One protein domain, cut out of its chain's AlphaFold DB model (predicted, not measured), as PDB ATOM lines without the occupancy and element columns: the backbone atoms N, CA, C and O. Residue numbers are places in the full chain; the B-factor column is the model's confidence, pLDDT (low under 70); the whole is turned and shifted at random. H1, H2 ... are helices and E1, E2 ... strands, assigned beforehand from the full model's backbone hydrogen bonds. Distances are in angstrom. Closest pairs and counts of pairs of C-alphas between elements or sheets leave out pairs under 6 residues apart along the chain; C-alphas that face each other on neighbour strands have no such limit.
ATOM      1  N   TYR A  10     -15.885  55.873  14.113       88.44
ATOM      2  CA  TYR A  10     -14.994  54.743  14.365       88.44
ATOM      3  C   TYR A  10     -13.695  55.175  15.039       88.44
ATOM      4  O   TYR A  10     -13.258  56.320  14.932       88.44
ATOM      5  N   LEU A  11     -13.087  54.217  15.725       89.38
ATOM      6  CA  LEU A  11     -11.807  54.308  16.401       89.38
ATOM      7  C   LEU A  11     -10.893  53.232  15.808       89.38
ATOM      8  O   LEU A  11     -11.309  52.087  15.625       89.38
ATOM      9  N   VAL A  12      -9.647  53.594  15.516       89.81
ATOM     10  CA  VAL A  12      -8.599  52.644  15.132       89.81
ATOM     11  C   VAL A  12      -7.634  52.532  16.301       89.81
ATOM     12  O   VAL A  12      -7.055  53.535  16.711       89.81
ATOM     13  N   VAL A  13      -7.479  51.327  16.837       88.81
ATOM     14  CA  VAL A  13      -6.627  51.050  17.995       88.81
ATOM     15  C   VAL A  13      -5.488  50.148  17.574       88.81
ATOM     16  O   VAL A  13      -5.715  49.030  17.116       88.81
ATOM     17  N   ASP A  14      -4.263  50.618  17.763       90.94
ATOM     18  CA  ASP A  14      -3.082  49.770  17.682       90.94
ATOM     19  C   ASP A  14      -2.865  49.124  19.057       90.94
ATOM     20  O   ASP A  14      -2.651  49.807  20.058       90.94
ATOM     21  N   VAL A  15      -2.975  47.798  19.114       88.44
ATOM     22  CA  VAL A  15      -2.836  47.011  20.343       88.44
ATOM     23  C   VAL A  15      -1.500  46.287  20.308       88.44
ATOM     24  O   VAL A  15      -1.274  45.424  19.458       88.44
ATOM     25  N   ASP A  16      -0.626  46.623  21.252       90.38
ATOM     26  CA  ASP A  16       0.671  45.977  21.442       90.38
ATOM     27  C   ASP A  16       0.630  45.074  22.677       90.38
ATOM     28  O   ASP A  16       0.700  45.538  23.814       90.38
ATOM     29  N   ASN A  17       0.528  43.767  22.443       90.38
ATOM     30  CA  ASN A  17       0.537  42.749  23.486       90.38
ATOM     31  C   ASN A  17       1.896  42.032  23.584       90.38
ATOM     32  O   ASN A  17       1.997  40.933  24.138       90.38
ATOM     33  N   ARG A  18       2.973  42.621  23.037       93.38
ATOM     34  CA  ARG A  18       4.270  41.935  22.903       93.38
ATOM     35  C   ARG A  18       4.947  41.623  24.235       93.38
ATOM     36  O   ARG A  18       5.759  40.706  24.305       93.38
ATOM     37  N   ARG A  19       4.629  42.389  25.280       90.44
ATOM     38  CA  ARG A  19       5.214  42.261  26.627       90.44
ATOM     39  C   ARG A  19       4.289  41.594  27.644       90.44
ATOM     40  O   ARG A  19       4.689  41.434  28.794       90.44
ATOM     41  N   ALA A  20       3.065  41.243  27.261       85.06
ATOM     42  CA  ALA A  20       2.116  40.640  28.183       85.06
ATOM     43  C   ALA A  20       2.324  39.130  28.309       85.06
ATOM     44  O   ALA A  20       2.831  38.471  27.403       85.06
ATOM     45  N   THR A  21       1.871  38.576  29.428       87.38
ATOM     46  CA  THR A  21       1.878  37.133  29.708       87.38
ATOM     47  C   THR A  21       0.528  36.466  29.431       87.38
ATOM     48  O   THR A  21       0.409  35.252  29.574       87.38
ATOM     49  N   GLN A  22      -0.487  37.238  29.024       86.62
ATOM     50  CA  GLN A  22      -1.840  36.766  28.720       86.62
ATOM     51  C   GLN A  22      -2.371  37.421  27.430       86.62
ATOM     52  O   GLN A  22      -1.929  38.522  27.084       86.62
ATOM     53  N   PRO A  23      -3.288  36.770  26.687       86.38
ATOM     54  CA  PRO A  23      -3.987  37.402  25.568       86.38
ATOM     55  C   PRO A  23      -4.824  38.589  26.043       86.38
ATOM     56  O   PRO A  23      -5.320  38.547  27.154       86.38
ATOM     57  N   ILE A  24      -5.045  39.594  25.202       85.31
ATOM     58  CA  ILE A  24      -5.982  40.699  25.471       85.31
ATOM     59  C   ILE A  24      -7.159  40.567  24.514       85.31
ATOM     60  O   ILE A  24      -6.948  40.287  23.337       85.31
ATOM     61  N   ASN A  25      -8.381  40.805  24.978       85.62
ATOM     62  CA  ASN A  25      -9.546  40.952  24.112       85.62
ATOM     63  C   ASN A  25     -10.106  42.373  24.215       85.62
ATOM     64  O   ASN A  25     -10.755  42.722  25.197       85.62
ATOM     65  N   LEU A  26      -9.880  43.179  23.179       85.00
ATOM     66  CA  LEU A  26     -10.343  44.561  23.135       85.00
ATOM     67  C   LEU A  26     -11.783  44.636  22.608       85.00
ATOM     68  O   LEU A  26     -12.015  44.966  21.447       85.00
ATOM     69  N   TYR A  27     -12.752  44.310  23.463       80.19
ATOM     70  CA  TYR A  27     -14.164  44.280  23.066       80.19
ATOM     71  C   TYR A  27     -14.769  45.682  22.918       80.19
ATOM     72  O   TYR A  27     -15.529  45.946  21.982       80.19
ATOM     73  N   ALA A  28     -14.424  46.583  23.842       87.12
ATOM     74  CA  ALA A  28     -14.952  47.936  23.860       87.12
ATOM     75  C   ALA A  28     -13.949  48.958  24.404       87.12
ATOM     76  O   ALA A  28     -13.145  48.685  25.302       87.12
ATOM     77  N   VAL A  29     -14.058  50.174  23.878       89.94
ATOM     78  CA  VAL A  29     -13.399  51.380  24.381       89.94
ATOM     79  C   VAL A  29     -14.481  52.404  24.682       89.94
ATOM     80  O   VAL A  29     -15.348  52.678  23.858       89.94
ATOM     81  N   SER A  30     -14.451  52.965  25.883       92.06
ATOM     82  CA  SER A  30     -15.349  54.035  26.301       92.06
ATOM     83  C   SER A  30     -14.569  55.321  26.494       92.06
ATOM     84  O   SER A  30     -13.559  55.346  27.185       92.06
ATOM     85  N   VAL A  31     -15.047  56.407  25.908       92.50
ATOM     86  CA  VAL A  31     -14.450  57.736  26.048       92.50
ATOM     87  C   VAL A  31     -15.450  58.682  26.691       92.50
ATOM     88  O   VAL A  31     -16.660  58.484  26.577       92.50
ATOM     89  N   PHE A  32     -14.951  59.695  27.392       93.19
ATOM     90  CA  PHE A  32     -15.787  60.661  28.098       93.19
ATOM     91  C   PHE A  32     -15.440  62.077  27.666       93.19
ATOM     92  O   PHE A  32     -14.261  62.424  27.555       93.19
ATOM     93  N   ASP A  33     -16.460  62.895  27.421       93.25
ATOM     94  CA  ASP A  33     -16.271  64.324  27.180       93.25
ATOM     95  C   ASP A  33     -16.072  65.109  28.486       93.25
ATOM     96  O   ASP A  33     -16.148  64.562  29.587       93.25
ATOM     97  N   ALA A  34     -15.803  66.411  28.364       92.25
ATOM     98  CA  ALA A  34     -15.591  67.293  29.511       92.25
ATOM     99  C   ALA A  34     -16.824  67.426  30.429       92.25
ATOM    100  O   ALA A  34     -16.677  67.815  31.585       92.25
ATOM    101  N   ALA A  35     -18.024  67.096  29.937       92.81
ATOM    102  CA  ALA A  35     -19.255  67.064  30.726       92.81
ATOM    103  C   ALA A  35     -19.492  65.695  31.396       92.81
ATOM    104  O   ALA A  35     -20.474  65.522  32.116       92.81
ATOM    105  N   GLY A  36     -18.605  64.718  31.173       90.88
ATOM    106  CA  GLY A  36     -18.715  63.363  31.702       90.88
ATOM    107  C   GLY A  36     -19.647  62.449  30.901       90.88
ATOM    108  O   GLY A  36     -19.939  61.345  31.362       90.88
ATOM    109  N   ARG A  37     -20.110  62.852  29.709       93.19
ATOM    110  CA  ARG A  37     -20.920  61.984  28.840       93.19
ATOM    111  C   ARG A  37     -20.051  60.859  28.286       93.19
ATOM    112  O   ARG A  37     -18.993  61.123  27.720       93.19
ATOM    113  N   ARG A  38     -20.510  59.614  28.445       92.12
ATOM    114  CA  ARG A  38     -19.852  58.399  27.938       92.12
ATOM    115  C   ARG A  38     -20.236  58.145  26.483       92.12
ATOM    116  O   ARG A  38     -21.417  58.196  26.152       92.12
ATOM    117  N   PHE A  39     -19.254  57.776  25.672       91.75
ATOM    118  CA  PHE A  39     -19.429  57.245  24.322       91.75
ATOM    119  C   PHE A  39     -18.719  55.907  24.250       91.75
ATOM    120  O   PHE A  39     -17.555  55.805  24.644       91.75
ATOM    121  N   THR A  40     -19.409  54.891  23.750       90.81
ATOM    122  CA  THR A  40     -18.869  53.535  23.660       90.81
ATOM    123  C   THR A  40     -18.600  53.187  22.204       90.81
ATOM    124  O   THR A  40     -19.457  53.375  21.338       90.81
ATOM    125  N   PHE A  41     -17.403  52.668  21.958       90.25
ATOM    126  CA  PHE A  41     -16.984  52.054  20.710       90.25
ATOM    127  C   PHE A  41     -16.850  50.556  20.956       90.25
ATOM    128  O   PHE A  41     -16.070  50.147  21.817       90.25
ATOM    129  N   SER A  42     -17.604  49.750  20.223       87.25
ATOM    130  CA  SER A  42     -17.578  48.287  20.293       87.25
ATOM    131  C   SER A  42     -17.080  47.700  18.978       87.25
ATOM    132  O   SER A  42     -16.777  48.439  18.037       87.25
ATOM    133  N   SER A  43     -16.975  46.373  18.899       84.69
ATOM    134  CA  SER A  43     -16.587  45.688  17.665       84.69
ATOM    135  C   SER A  43     -17.361  46.220  16.458       84.69
ATOM    136  O   SER A  43     -18.592  46.189  16.416       84.69
ATOM    137  N   VAL A  44     -16.637  46.690  15.437       82.75
ATOM    138  CA  VAL A  44     -17.267  47.180  14.201       82.75
ATOM    139  C   VAL A  44     -17.980  46.059  13.442       82.75
ATOM    140  O   VAL A  44     -18.873  46.330  12.642       82.75
ATOM    141  N   ALA A  45     -17.649  44.795  13.732       81.25
ATOM    142  CA  ALA A  45     -18.341  43.627  13.197       81.25
ATOM    143  C   ALA A  45     -19.852  43.661  13.501       81.25
ATOM    144  O   ALA A  45     -20.646  43.249  12.648       81.25
ATOM    145  N   ASP A  46     -20.235  44.231  14.651       75.94
ATOM    146  CA  ASP A  46     -21.626  44.411  15.075       75.94
ATOM    147  C   ASP A  46     -22.335  45.525  14.305       75.94
ATOM    148  O   ASP A  46     -23.553  45.518  14.242       75.94
ATOM    149  N   ALA A  47     -21.624  46.459  13.675       76.31
ATOM    150  CA  ALA A  47     -22.236  47.499  12.844       76.31
ATOM    151  C   ALA A  47     -22.237  47.116  11.353       76.31
ATOM    152  O   ALA A  47     -23.211  47.371  10.642       76.31
ATOM    153  N   ILE A  48     -21.174  46.452  10.882       80.50
ATOM    154  CA  ILE A  48     -20.953  46.118   9.464       80.50
ATOM    155  C   ILE A  48     -22.060  45.230   8.889       80.50
ATOM    156  O   ILE A  48     -22.375  45.345   7.703       80.50
ATOM    157  N   HIS A  49     -22.681  44.366   9.698       71.88
ATOM    158  CA  HIS A  49     -23.749  43.487   9.210       71.88
ATOM    159  C   HIS A  49     -24.940  44.271   8.624       71.88
ATOM    160  O   HIS A  49     -25.624  43.763   7.738       71.88
ATOM    161  N   SER A  50     -25.151  45.516   9.069       75.31
ATOM    162  CA  SER A  50     -26.208  46.410   8.577       75.31
ATOM    163  C   SER A  50     -25.839  47.183   7.302       75.31
ATOM    164  O   SER A  50     -26.689  47.845   6.714       75.31
ATOM    165  N   TRP A  51     -24.577  47.126   6.859       80.56
ATOM    166  CA  TRP A  51     -24.088  47.880   5.693       80.56
ATOM    167  C   TRP A  51     -24.283  47.137   4.370       80.56
ATOM    168  O   TRP A  51     -24.114  47.720   3.295       80.56
ATOM    169  N   GLY A  52     -24.604  45.847   4.448       85.38
ATOM    170  CA  GLY A  52     -24.981  45.034   3.304       85.38
ATOM    171  C   GLY A  52     -26.491  45.076   3.050       85.38
ATOM    172  O   GLY A  52     -27.270  45.321   3.971       85.38
ATOM    173  N   PRO A  53     -26.928  44.802   1.813       89.88
ATOM    174  CA  PRO A  53     -28.341  44.690   1.507       89.88
ATOM    175  C   PRO A  53     -28.957  43.440   2.135       89.88
ATOM    176  O   PRO A  53     -28.318  42.387   2.247       89.88
ATOM    177  N   THR A  54     -30.232  43.548   2.486       90.00
ATOM    178  CA  THR A  54     -31.061  42.448   2.979       90.00
ATOM    179  C   THR A  54     -32.103  42.065   1.934       90.00
ATOM    180  O   THR A  54     -32.508  42.880   1.105       90.00
ATOM    181  N   PHE A  55     -32.502  40.794   1.940       90.75
ATOM    182  CA  PHE A  55     -33.581  40.312   1.084       90.75
ATOM    183  C   PHE A  55     -34.904  40.498   1.830       90.75
ATOM    184  O   PHE A  55     -35.070  39.949   2.922       90.75
ATOM    185  N   SER A  56     -35.811  41.309   1.289       86.50
ATOM    186  CA  SER A  56     -37.086  41.647   1.924       86.50
ATOM    187  C   SER A  56     -38.220  40.695   1.535       86.50
ATOM    188  O   SER A  56     -38.132  39.920   0.586       86.50
ATOM    189  N   TYR A  57     -39.317  40.758   2.295       85.25
ATOM    190  CA  TYR A  57     -40.498  39.900   2.124       85.25
ATOM    191  C   TYR A  57     -41.220  40.049   0.778       85.25
ATOM    192  O   TYR A  57     -41.975  39.163   0.393       85.25
ATOM    193  N   ASP A  58     -40.994  41.143   0.057       88.81
ATOM    194  CA  ASP A  58     -41.503  41.377  -1.296       88.81
ATOM    195  C   ASP A  58     -40.579  40.827  -2.394       88.81
ATOM    196  O   ASP A  58     -40.692  41.222  -3.551       88.81
ATOM    197  N   PHE A  59     -39.678  39.904  -2.040       89.94
ATOM    198  CA  PHE A  59     -38.758  39.227  -2.958       89.94
ATOM    199  C   PHE A  59     -37.774  40.165  -3.677       89.94
ATOM    200  O   PHE A  59     -37.297  39.855  -4.768       89.94
ATOM    201  N   GLY A  60     -37.456  41.307  -3.064       92.56
ATOM    202  CA  GLY A  60     -36.472  42.269  -3.557       92.56
ATOM    203  C   GLY A  60     -35.288  42.432  -2.607       92.56
ATOM    204  O   GLY A  60     -35.383  42.147  -1.413       92.56
ATOM    205  N   TRP A  61     -34.166  42.931  -3.124       93.50
ATOM    206  CA  TRP A  61     -33.055  43.368  -2.281       93.50
ATOM    207  C   TRP A  61     -33.211  44.834  -1.907       93.50
ATOM    208  O   TRP A  61     -33.545  45.676  -2.748       93.50
ATOM    209  N   ARG A  62     -32.912  45.150  -0.647       91.25
ATOM    210  CA  ARG A  62     -32.949  46.513  -0.123       91.25
ATOM    211  C   ARG A  62     -31.715  46.867   0.682       91.25
ATOM    212  O   ARG A  62     -31.144  46.023   1.369       91.25
ATOM    213  N   MET A  63     -31.337  48.136   0.615       88.62
ATOM    214  CA  MET A  63     -30.363  48.737   1.521       88.62
ATOM    215  C   MET A  63     -31.012  49.076   2.872       88.62
ATOM    216  O   MET A  63     -32.235  49.034   3.014       88.62
ATOM    217  N   GLY A  64     -30.193  49.440   3.865       82.44
ATOM    218  CA  GLY A  64     -30.666  49.806   5.207       82.44
ATOM    219  C   GLY A  64     -31.602  51.024   5.248       82.44
ATOM    220  O   GLY A  64     -32.433  51.119   6.145       82.44
ATOM    221  N   ASP A  65     -31.528  51.911   4.254       84.19
ATOM    222  CA  ASP A  65     -32.446  53.047   4.067       84.19
ATOM    223  C   ASP A  65     -33.752  52.678   3.332       84.19
ATOM    224  O   ASP A  65     -34.584  53.542   3.056       84.19
ATOM    225  N   GLY A  66     -33.945  51.397   2.997       86.38
ATOM    226  CA  GLY A  66     -35.111  50.885   2.279       86.38
ATOM    227  C   GLY A  66     -35.057  51.050   0.757       86.38
ATOM    228  O   GLY A  66     -35.967  50.580   0.066       86.38
ATOM    229  N   SER A  67     -34.007  51.671   0.208       88.31
ATOM    230  CA  SER A  67     -33.829  51.782  -1.241       88.31
ATOM    231  C   SER A  67     -33.641  50.406  -1.885       88.31
ATOM    232  O   SER A  67     -32.982  49.524  -1.331       88.31
ATOM    233  N   ALA A  68     -34.253  50.206  -3.055       91.19
ATOM    234  CA  ALA A  68     -34.127  48.965  -3.810       91.19
ATOM    235  C   ALA A  68     -32.740  48.858  -4.460       91.19
ATOM    236  O   ALA A  68     -32.193  49.850  -4.948       91.19
ATOM    237  N   VAL A  69     -32.201  47.643  -4.516       91.12
ATOM    238  CA  VAL A  69     -30.949  47.334  -5.211       91.12
ATOM    239  C   VAL A  69     -31.145  46.089  -6.077       91.12
ATOM    240  O   VAL A  69     -31.902  45.190  -5.720       91.12
ATOM    241  N   ASP A  70     -30.515  46.038  -7.248       93.69
ATOM    242  CA  ASP A  70     -30.586  44.850  -8.102       93.69
ATOM    243  C   ASP A  70     -29.759  43.682  -7.529       93.69
ATOM    244  O   ASP A  70     -28.835  43.878  -6.740       93.69
ATOM    245  N   GLU A  71     -30.075  42.456  -7.956       92.56
ATOM    246  CA  GLU A  71     -29.446  41.210  -7.487       92.56
ATOM    247  C   GLU A  71     -27.912  41.211  -7.621       92.56
ATOM    248  O   GLU A  71     -27.190  40.781  -6.717       92.56
ATOM    249  N   ALA A  72     -27.382  41.700  -8.746       93.31
ATOM    250  CA  ALA A  72     -25.949  41.650  -9.021       93.31
ATOM    251  C   ALA A  72     -25.179  42.617  -8.111       93.31
ATOM    252  O   ALA A  72     -24.133  42.266  -7.545       93.31
ATOM    253  N   ALA A  73     -25.706  43.828  -7.936       91.00
ATOM    254  CA  ALA A  73     -25.198  44.802  -6.986       91.00
ATOM    255  C   ALA A  73     -25.350  44.300  -5.544       91.00
ATOM    256  O   ALA A  73     -24.394  44.412  -4.769       91.00
ATOM    257  N   ALA A  74     -26.479  43.672  -5.209       90.94
ATOM    258  CA  ALA A  74     -26.728  43.114  -3.888       90.94
ATOM    259  C   ALA A  74     -25.711  42.032  -3.521       90.94
ATOM    260  O   ALA A  74     -25.079  42.095  -2.466       90.94
ATOM    261  N   GLY A  75     -25.476  41.084  -4.432       91.50
ATOM    262  CA  GLY A  75     -24.500  40.019  -4.246       91.50
ATOM    263  C   GLY A  75     -23.078  40.545  -4.045       91.50
ATOM    264  O   GLY A  75     -22.336  40.010  -3.219       91.50
ATOM    265  N   ARG A  76     -22.682  41.611  -4.757       91.31
ATOM    266  CA  ARG A  76     -21.372  42.254  -4.560       91.31
ATOM    267  C   ARG A  76     -21.275  42.913  -3.185       91.31
ATOM    268  O   ARG A  76     -20.343  42.610  -2.446       91.31
ATOM    269  N   LEU A  77     -22.241  43.759  -2.832       89.50
ATOM    270  CA  LEU A  77     -22.248  44.490  -1.561       89.50
ATOM    271  C   LEU A  77     -22.317  43.547  -0.359       89.50
ATOM    272  O   LEU A  77     -21.616  43.754   0.626       89.50
ATOM    273  N   LYS A  78     -23.099  42.468  -0.451       88.62
ATOM    274  CA  LYS A  78     -23.169  41.442   0.593       88.62
ATOM    275  C   LYS A  78     -21.816  40.763   0.806       88.62
ATOM    276  O   LYS A  78     -21.395  40.611   1.947       88.62
ATOM    277  N   ARG A  79     -21.102  40.408  -0.271       90.50
ATOM    278  CA  ARG A  79     -19.741  39.845  -0.169       90.50
ATOM    279  C   ARG A  79     -18.753  40.832   0.447       90.50
ATOM    280  O   ARG A  79     -17.962  40.426   1.291       90.50
ATOM    281  N   GLU A  80     -18.806  42.102   0.051       89.00
ATOM    282  CA  GLU A  80     -17.965  43.156   0.635       89.00
ATOM    283  C   GLU A  80     -18.240  43.314   2.141       89.00
ATOM    284  O   GLU A  80     -17.302  43.277   2.936       89.00
ATOM    285  N   ALA A  81     -19.511  43.394   2.549       86.25
ATOM    286  CA  ALA A  81     -19.908  43.486   3.954       86.25
ATOM    287  C   ALA A  81     -19.462  42.257   4.765       86.25
ATOM    288  O   ALA A  81     -18.897  42.401   5.846       86.25
ATOM    289  N   THR A  82     -19.632  41.042   4.233       87.31
ATOM    290  CA  THR A  82     -19.130  39.814   4.873       87.31
ATOM    291  C   THR A  82     -17.606  39.815   4.997       87.31
ATOM    292  O   THR A  82     -17.083  39.435   6.042       87.31
ATOM    293  N   GLY A  83     -16.881  40.265   3.969       87.81
ATOM    294  CA  GLY A  83     -15.423  40.389   4.017       87.81
ATOM    295  C   GLY A  83     -14.963  41.349   5.115       87.81
ATOM    296  O   GLY A  83     -14.076  41.014   5.895       87.81
ATOM    297  N   LEU A  84     -15.618  42.507   5.223       86.06
ATOM    298  CA  LEU A  84     -15.357  43.485   6.279       86.06
ATOM    299  C   LEU A  84     -15.683  42.931   7.671       86.06
ATOM    300  O   LEU A  84     -14.886  43.111   8.587       86.06
ATOM    301  N   HIS A  85     -16.808  42.231   7.837       85.62
ATOM    302  CA  HIS A  85     -17.170  41.602   9.108       85.62
ATOM    303  C   HIS A  85     -16.109  40.579   9.533       85.62
ATOM    304  O   HIS A  85     -15.563  40.675  10.629       85.62
ATOM    305  N   ASN A  86     -15.739  39.660   8.638       86.44
ATOM    306  CA  ASN A  86     -14.743  38.624   8.922       86.44
ATOM    307  C   ASN A  86     -13.362  39.208   9.251       86.44
ATOM    308  O   ASN A  86     -12.655  38.663  10.094       86.44
ATOM    309  N   ALA A  87     -12.986  40.325   8.623       85.25
ATOM    310  CA  ALA A  87     -11.732  41.015   8.916       85.25
ATOM    311  C   ALA A  87     -11.706  41.674  10.309       85.25
ATOM    312  O   ALA A  87     -10.626  41.981  10.803       85.25
ATOM    313  N   ASN A  88     -12.868  41.892  10.937       84.69
ATOM    314  CA  ASN A  88     -12.996  42.647  12.187       84.69
ATOM    315  C   ASN A  88     -13.667  41.868  13.331       84.69
ATOM    316  O   ASN A  88     -13.821  42.407  14.421       84.69
ATOM    317  N   VAL A  89     -14.064  40.608  13.118       83.44
ATOM    318  CA  VAL A  89     -14.720  39.789  14.153       83.44
ATOM    319  C   VAL A  89     -13.773  39.421  15.299       83.44
ATOM    320  O   VAL A  89     -14.216  39.205  16.424       83.44
ATOM    321  N   ASN A  90     -12.465  39.352  15.030       83.38
ATOM    322  CA  ASN A  90     -11.474  38.992  16.034       83.38
ATOM    323  C   ASN A  90     -10.793  40.235  16.618       83.38
ATOM    324  O   ASN A  90      -9.917  40.833  15.995       83.38
ATOM    325  N   THR A  91     -11.161  40.568  17.850       83.62
ATOM    326  CA  THR A  91     -10.562  41.640  18.656       83.62
ATOM    327  C   THR A  91      -9.544  41.122  19.681       83.62
ATOM    328  O   THR A  91      -9.080  41.874  20.539       83.62
ATOM    329  N   THR A  92      -9.194  39.831  19.615       87.31
ATOM    330  CA  THR A  92      -8.249  39.188  20.534       87.31
ATOM    331  C   THR A  92      -6.821  39.241  20.000       87.31
ATOM    332  O   THR A  92      -6.536  38.846  18.869       87.31
ATOM    333  N   VAL A  93      -5.898  39.672  20.853       87.00
ATOM    334  CA  VAL A  93      -4.459  39.725  20.598       87.00
ATOM    335  C   VAL A  93      -3.774  38.686  21.468       87.00
ATOM    336  O   VAL A  93      -3.830  38.752  22.693       87.00
ATOM    337  N   GLY A  94      -3.122  37.712  20.836       88.50
ATOM    338  CA  GLY A  94      -2.362  36.681  21.544       88.50
ATOM    339  C   GLY A  94      -1.156  37.238  22.306       88.50
ATOM    340  O   GLY A  94      -0.749  38.387  22.119       88.50
ATOM    341  N   VAL A  95      -0.565  36.402  23.162       89.81
ATOM    342  CA  VAL A  95       0.725  36.686  23.815       89.81
ATOM    343  C   VAL A  95       1.793  36.948  22.756       89.81
ATOM    344  O   VAL A  95       1.804  36.289  21.716       89.81
ATOM    345  N   ALA A  96       2.684  37.907  23.018       88.81
ATOM    346  CA  ALA A  96       3.724  38.344  22.085       88.81
ATOM    347  C   ALA A  96       3.184  38.949  20.762       88.81
ATOM    348  O   ALA A  96       3.952  39.190  19.830       88.81
ATOM    349  N   GLY A  97       1.871  39.191  20.665       90.00
ATOM    350  CA  GLY A  97       1.200  39.661  19.458       90.00
ATOM    351  C   GLY A  97       1.051  41.179  19.386       90.00
ATOM    352  O   GLY A  97       1.152  41.890  20.383       90.00
ATOM    353  N   GLN A  98       0.757  41.667  18.187       92.25
ATOM    354  CA  GLN A  98       0.307  43.035  17.945       92.25
ATOM    355  C   GLN A  98      -0.754  43.013  16.847       92.25
ATOM    356  O   GLN A  98      -0.682  42.181  15.939       92.25
ATOM    357  N   THR A  99      -1.729  43.909  16.911       90.06
ATOM    358  CA  THR A  99      -2.731  44.046  15.850       90.06
ATOM    359  C   THR A  99      -3.323  45.447  15.819       90.06
ATOM    360  O   THR A  99      -3.128  46.243  16.736       90.06
ATOM    361  N   ARG A 100      -4.086  45.719  14.764       89.44
ATOM    362  CA  ARG A 100      -4.940  46.892  14.640       89.44
ATOM    363  C   ARG A 100      -6.397  46.461  14.760       89.44
ATOM    364  O   ARG A 100      -6.847  45.621  13.987       89.44
ATOM    365  N   VAL A 101      -7.122  47.048  15.705       88.56
ATOM    366  CA  VAL A 101      -8.549  46.805  15.939       88.56
ATOM    367  C   VAL A 101      -9.342  48.029  15.502       88.56
ATOM    368  O   VAL A 101      -8.988  49.157  15.846       88.56
ATOM    369  N   VAL A 102     -10.422  47.818  14.751       88.88
ATOM    370  CA  VAL A 102     -11.379  48.876  14.414       88.88
ATOM    371  C   VAL A 102     -12.621  48.701  15.279       88.88
ATOM    372  O   VAL A 102     -13.237  47.637  15.289       88.88
ATOM    373  N   LEU A 103     -12.991  49.753  16.001       88.94
ATOM    374  CA  LEU A 103     -14.198  49.804  16.820       88.94
ATOM    375  C   LEU A 103     -15.131  50.885  16.276       88.94
ATOM    376  O   LEU A 103     -14.665  51.899  15.759       88.94
ATOM    377  N   ALA A 104     -16.439  50.691  16.390       89.06
ATOM    378  CA  ALA A 104     -17.449  51.634  15.925       89.06
ATOM    379  C   ALA A 104     -18.390  52.047  17.054       89.06
ATOM    380  O   ALA A 104     -18.673  51.272  17.966       89.06
ATOM    381  N   SER A 105     -18.887  53.274  16.964       87.69
ATOM    382  CA  SER A 105     -19.960  53.795  17.797       87.69
ATOM    383  C   SER A 105     -21.185  54.083  16.936       87.69
ATOM    384  O   SER A 105     -21.066  54.599  15.820       87.69
ATOM    385  N   TYR A 106     -22.362  53.779  17.480       78.56
ATOM    386  CA  TYR A 106     -23.637  54.204  16.905       78.56
ATOM    387  C   TYR A 106     -23.861  55.719  17.051       78.56
ATOM    388  O   TYR A 106     -24.681  56.288  16.333       78.56
ATOM    389  N   ASP A 107     -23.104  56.391  17.926       83.06
ATOM    390  CA  ASP A 107     -23.091  57.847  18.008       83.06
ATOM    391  C   ASP A 107     -22.313  58.439  16.819       83.06
ATOM    392  O   ASP A 107     -21.083  58.527  16.810       83.06
ATOM    393  N   ALA A 108     -23.044  58.891  15.799       81.25
ATOM    394  CA  ALA A 108     -22.476  59.560  14.625       81.25
ATOM    395  C   ALA A 108     -21.913  60.966  14.925       81.25
ATOM    396  O   ALA A 108     -21.147  61.519  14.138       81.25
ATOM    397  N   HIS A 109     -22.312  61.566  16.051       85.00
ATOM    398  CA  HIS A 109     -21.957  62.934  16.425       85.00
ATOM    399  C   HIS A 109     -21.119  62.948  17.699       85.00
ATOM    400  O   HIS A 109     -21.632  63.051  18.816       85.00
ATOM    401  N   LEU A 110     -19.807  62.859  17.504       88.06
ATOM    402  CA  LEU A 110     -18.837  62.950  18.583       88.06
ATOM    403  C   LEU A 110     -18.517  64.413  18.935       88.06
ATOM    404  O   LEU A 110     -18.581  65.292  18.069       88.06
ATOM    405  N   PRO A 111     -18.155  64.691  20.197       89.25
ATOM    406  CA  PRO A 111     -17.611  65.980  20.599       89.25
ATOM    407  C   PRO A 111     -16.230  66.200  19.967       89.25
ATOM    408  O   PRO A 111     -15.572  65.264  19.518       89.25
ATOM    409  N   ALA A 112     -15.753  67.447  19.988       88.44
ATOM    410  CA  ALA A 112     -14.439  67.799  19.446       88.44
ATOM    411  C   ALA A 112     -13.257  67.172  20.214       88.44
ATOM    412  O   ALA A 112     -12.144  67.141  19.696       88.44
ATOM    413  N   GLY A 113     -13.479  66.689  21.441       89.56
ATOM    414  CA  GLY A 113     -12.438  66.070  22.250       89.56
ATOM    415  C   GLY A 113     -12.982  65.254  23.417       89.56
ATOM    416  O   GLY A 113     -14.127  65.423  23.844       89.56
ATOM    417  N   PHE A 114     -12.118  64.387  23.938       91.56
ATOM    418  CA  PHE A 114     -12.367  63.533  25.093       91.56
ATOM    419  C   PHE A 114     -11.309  63.794  26.162       91.56
ATOM    420  O   PHE A 114     -10.159  64.085  25.841       91.56
ATOM    421  N   VAL A 115     -11.704  63.686  27.427       92.12
ATOM    422  CA  VAL A 115     -10.828  63.936  28.585       92.12
ATOM    423  C   VAL A 115     -10.448  62.656  29.323       92.12
ATOM    424  O   VAL A 115      -9.522  62.672  30.125       92.12
ATOM    425  N   ARG A 116     -11.152  61.549  29.059       90.50
ATOM    426  CA  ARG A 116     -10.900  60.251  29.692       90.50
ATOM    427  C   ARG A 116     -11.164  59.109  28.725       90.50
ATOM    428  O   ARG A 116     -12.141  59.151  27.976       90.50
ATOM    429  N   VAL A 117     -10.328  58.076  28.797       90.06
ATOM    430  CA  VAL A 117     -10.457  56.832  28.033       90.06
ATOM    431  C   VAL A 117     -10.483  55.659  29.009       90.06
ATOM    432  O   VAL A 117      -9.629  55.548  29.881       90.06
ATOM    433  N   ILE A 118     -11.469  54.784  28.863       88.62
ATOM    434  CA  ILE A 118     -11.615  53.532  29.600       88.62
ATOM    435  C   ILE A 118     -11.597  52.392  28.590       88.62
ATOM    436  O   ILE A 118     -12.301  52.424  27.581       88.62
ATOM    437  N   VAL A 119     -10.797  51.376  28.871       84.12
ATOM    438  CA  VAL A 119     -10.636  50.187  28.041       84.12
ATOM    439  C   VAL A 119     -11.144  48.973  28.808       84.12
ATOM    440  O   VAL A 119     -10.925  48.860  30.013       84.12
ATOM    441  N   GLN A 120     -11.800  48.049  28.108       77.31
ATOM    442  CA  GLN A 120     -12.139  46.724  28.630       77.31
ATOM    443  C   GLN A 120     -11.253  45.674  27.942       77.31
ATOM    444  O   GLN A 120     -11.598  45.204  26.857       77.31
ATOM    445  N   PRO A 121     -10.078  45.347  28.519       66.88
ATOM    446  CA  PRO A 121      -9.119  44.420  27.914       66.88
ATOM    447  C   PRO A 121      -9.486  42.937  28.097       66.88
ATOM    448  O   PRO A 121      -8.900  42.085  27.431       66.88
ATOM    449  N   PHE A 122     -10.421  42.614  28.998       64.50
ATOM    450  CA  PHE A 122     -10.851  41.246  29.297       64.50
ATOM    451  C   PHE A 122     -12.321  41.210  29.727       64.50
ATOM    452  O   PHE A 122     -12.633  41.685  30.813       64.50
ATOM    453  N   GLY A 123     -13.195  40.568  28.942       60.94
ATOM    454  CA  GLY A 123     -14.540  40.168  29.388       60.94
ATOM    455  C   GLY A 123     -15.344  41.250  30.131       60.94
ATOM    456  O   GLY A 123     -15.179  42.439  29.878       60.94
ATOM    457  N   MET A 124     -16.249  40.829  31.022       53.50
ATOM    458  CA  MET A 124     -17.194  41.728  31.709       53.50
ATOM    459  C   MET A 124     -16.677  42.342  33.021       53.50
ATOM    460  O   MET A 124     -17.394  43.147  33.607       53.50
ATOM    461  N   ASP A 125     -15.470  42.009  33.493       58.53
ATOM    462  CA  ASP A 125     -15.204  42.150  34.934       58.53
ATOM    463  C   ASP A 125     -14.206  43.246  35.346       58.53
ATOM    464  O   ASP A 125     -14.214  43.623  36.517       58.53
ATOM    465  N   VAL A 126     -13.390  43.829  34.448       65.44
ATOM    466  CA  VAL A 126     -12.512  44.958  34.841       65.44
ATOM    467  C   VAL A 126     -12.349  46.008  33.734       65.44
ATOM    468  O   VAL A 126     -11.640  45.805  32.747       65.44
ATOM    469  N   GLU A 127     -12.976  47.169  33.935       75.12
ATOM    470  CA  GLU A 127     -12.659  48.406  33.216       75.12
ATOM    471  C   GLU A 127     -11.321  48.972  33.716       75.12
ATOM    472  O   GLU A 127     -11.079  49.054  34.921       75.12
ATOM    473  N   VAL A 128     -10.453  49.387  32.793       80.62
ATOM    474  CA  VAL A 128      -9.160  50.007  33.105       80.62
ATOM    475  C   VAL A 128      -9.113  51.394  32.480       80.62
ATOM    476  O   VAL A 128      -9.351  51.550  31.283       80.62
ATOM    477  N   GLU A 129      -8.801  52.415  33.277       82.75
ATOM    478  CA  GLU A 129      -8.543  53.754  32.747       82.75
ATOM    479  C   GLU A 129      -7.208  53.764  31.994       82.75
ATOM    480  O   GLU A 129      -6.173  53.350  32.519       82.75
ATOM    481  N   ALA A 130      -7.238  54.220  30.743       80.31
ATOM    482  CA  ALA A 130      -6.049  54.345  29.920       80.31
ATOM    483  C   ALA A 130      -5.429  55.731  30.118       80.31
ATOM    484  O   ALA A 130      -6.050  56.753  29.823       80.31
ATOM    485  N   ALA A 131      -4.181  55.751  30.581       77.25
ATOM    486  CA  ALA A 131      -3.365  56.956  30.613       77.25
ATOM    487  C   ALA A 131      -2.612  57.131  29.278       77.25
ATOM    488  O   ALA A 131      -2.286  56.130  28.629       77.25
TER     489      ALA A 131
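This is residues 10 to 131 of the 134 residues of an uncharacterized protein of Arthrobacter nitrophenolicus (UniProt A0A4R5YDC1). A six-stranded antiparallel sheet curls like part of a barrel, left open between its edge strands E1 and E6, and a long arm made of H2 and the loops of residues 49 to 70 reaches away from it. The short helix H1 sits at the root of the arm, where the last turns of H2 come back to the sheet. The printed part has 122 residues, with the named elements E1 E2 E3 H1 H2 E4 E5 E6 along it; the sheet's order is E1 E4 E3 E2 E5 E6. The class is mixed, helices and strands, with 56 residues, under half, in named elements. The whole is loose, with a radius of gyration of the C-alphas of 17.6 A, and spans 51 by 37 by 23 A.

E1, residues 10 to 16, begins at C-alpha 10 at (-14.994, 54.743, 14.365) and is 19.3 A long. E2 is residues 28 to 32, E3 residues 38 to 43, 16.7 A, and H1 residues 45 to 48. H2, residues 71 to 88, runs 25.7 A from C-alpha 71 at (-29.446, 41.210, -7.487). E4, residues 98 to 105, is 22.9 A long. E5 is residues 116 to 120, and E6, residues 128 to 130, ends at C-alpha 130 at (-6.049, 54.345, 29.920).

The sheet is strongly twisted. Edge strand E1 is antiparallel to E4 at 158 degrees, with N 11 and O 103 2.8 A apart. E4 and E3 are antiparallel at 123 degrees, with N 104 and O 42 at 2.8 A. The pairing of E3 is staggered: residues 42 to 43 pair with E4, residues 38 to 42 with E2. E2 and E3 form a hairpin, with N 39 and O 31 at 2.8 A. E2 and E5 are antiparallel at 163 degrees, with N 118 and O 30 at 2.7 A. E5 and E6 form a hairpin, with N 119 and O 128 at 2.8 A. E1 and E6 are apart. H2 only grazes the sheet, with residues 85 to 88; the C-alphas of Asn 88 and Val 102 are its closest to E4, 6.8 A. H1 also only grazes the sheet. H2 touches H1 with residues 81 to 88 alone, the closest C-alphas being those of Ala 45 and His 85, 4.7 A. In H2 every O i to N i+4 pair is within hydrogen-bond range; H1 is too short for such a pair, and its one O i to N i+3 pair is not within range.

The two C-alphas farthest apart are those of Arg 19 and Asp 58, 54.4 A. The printed part has no cut. The links E1 to E2, 11 residues, and H1 to H2, 22 residues, are long. In the latter, residues 61 to 62 pair antiparallel with 54 to 55 and with 68 to 69. Mean pLDDT of the printed part is 86.1; residues 121 to 126 are under 70.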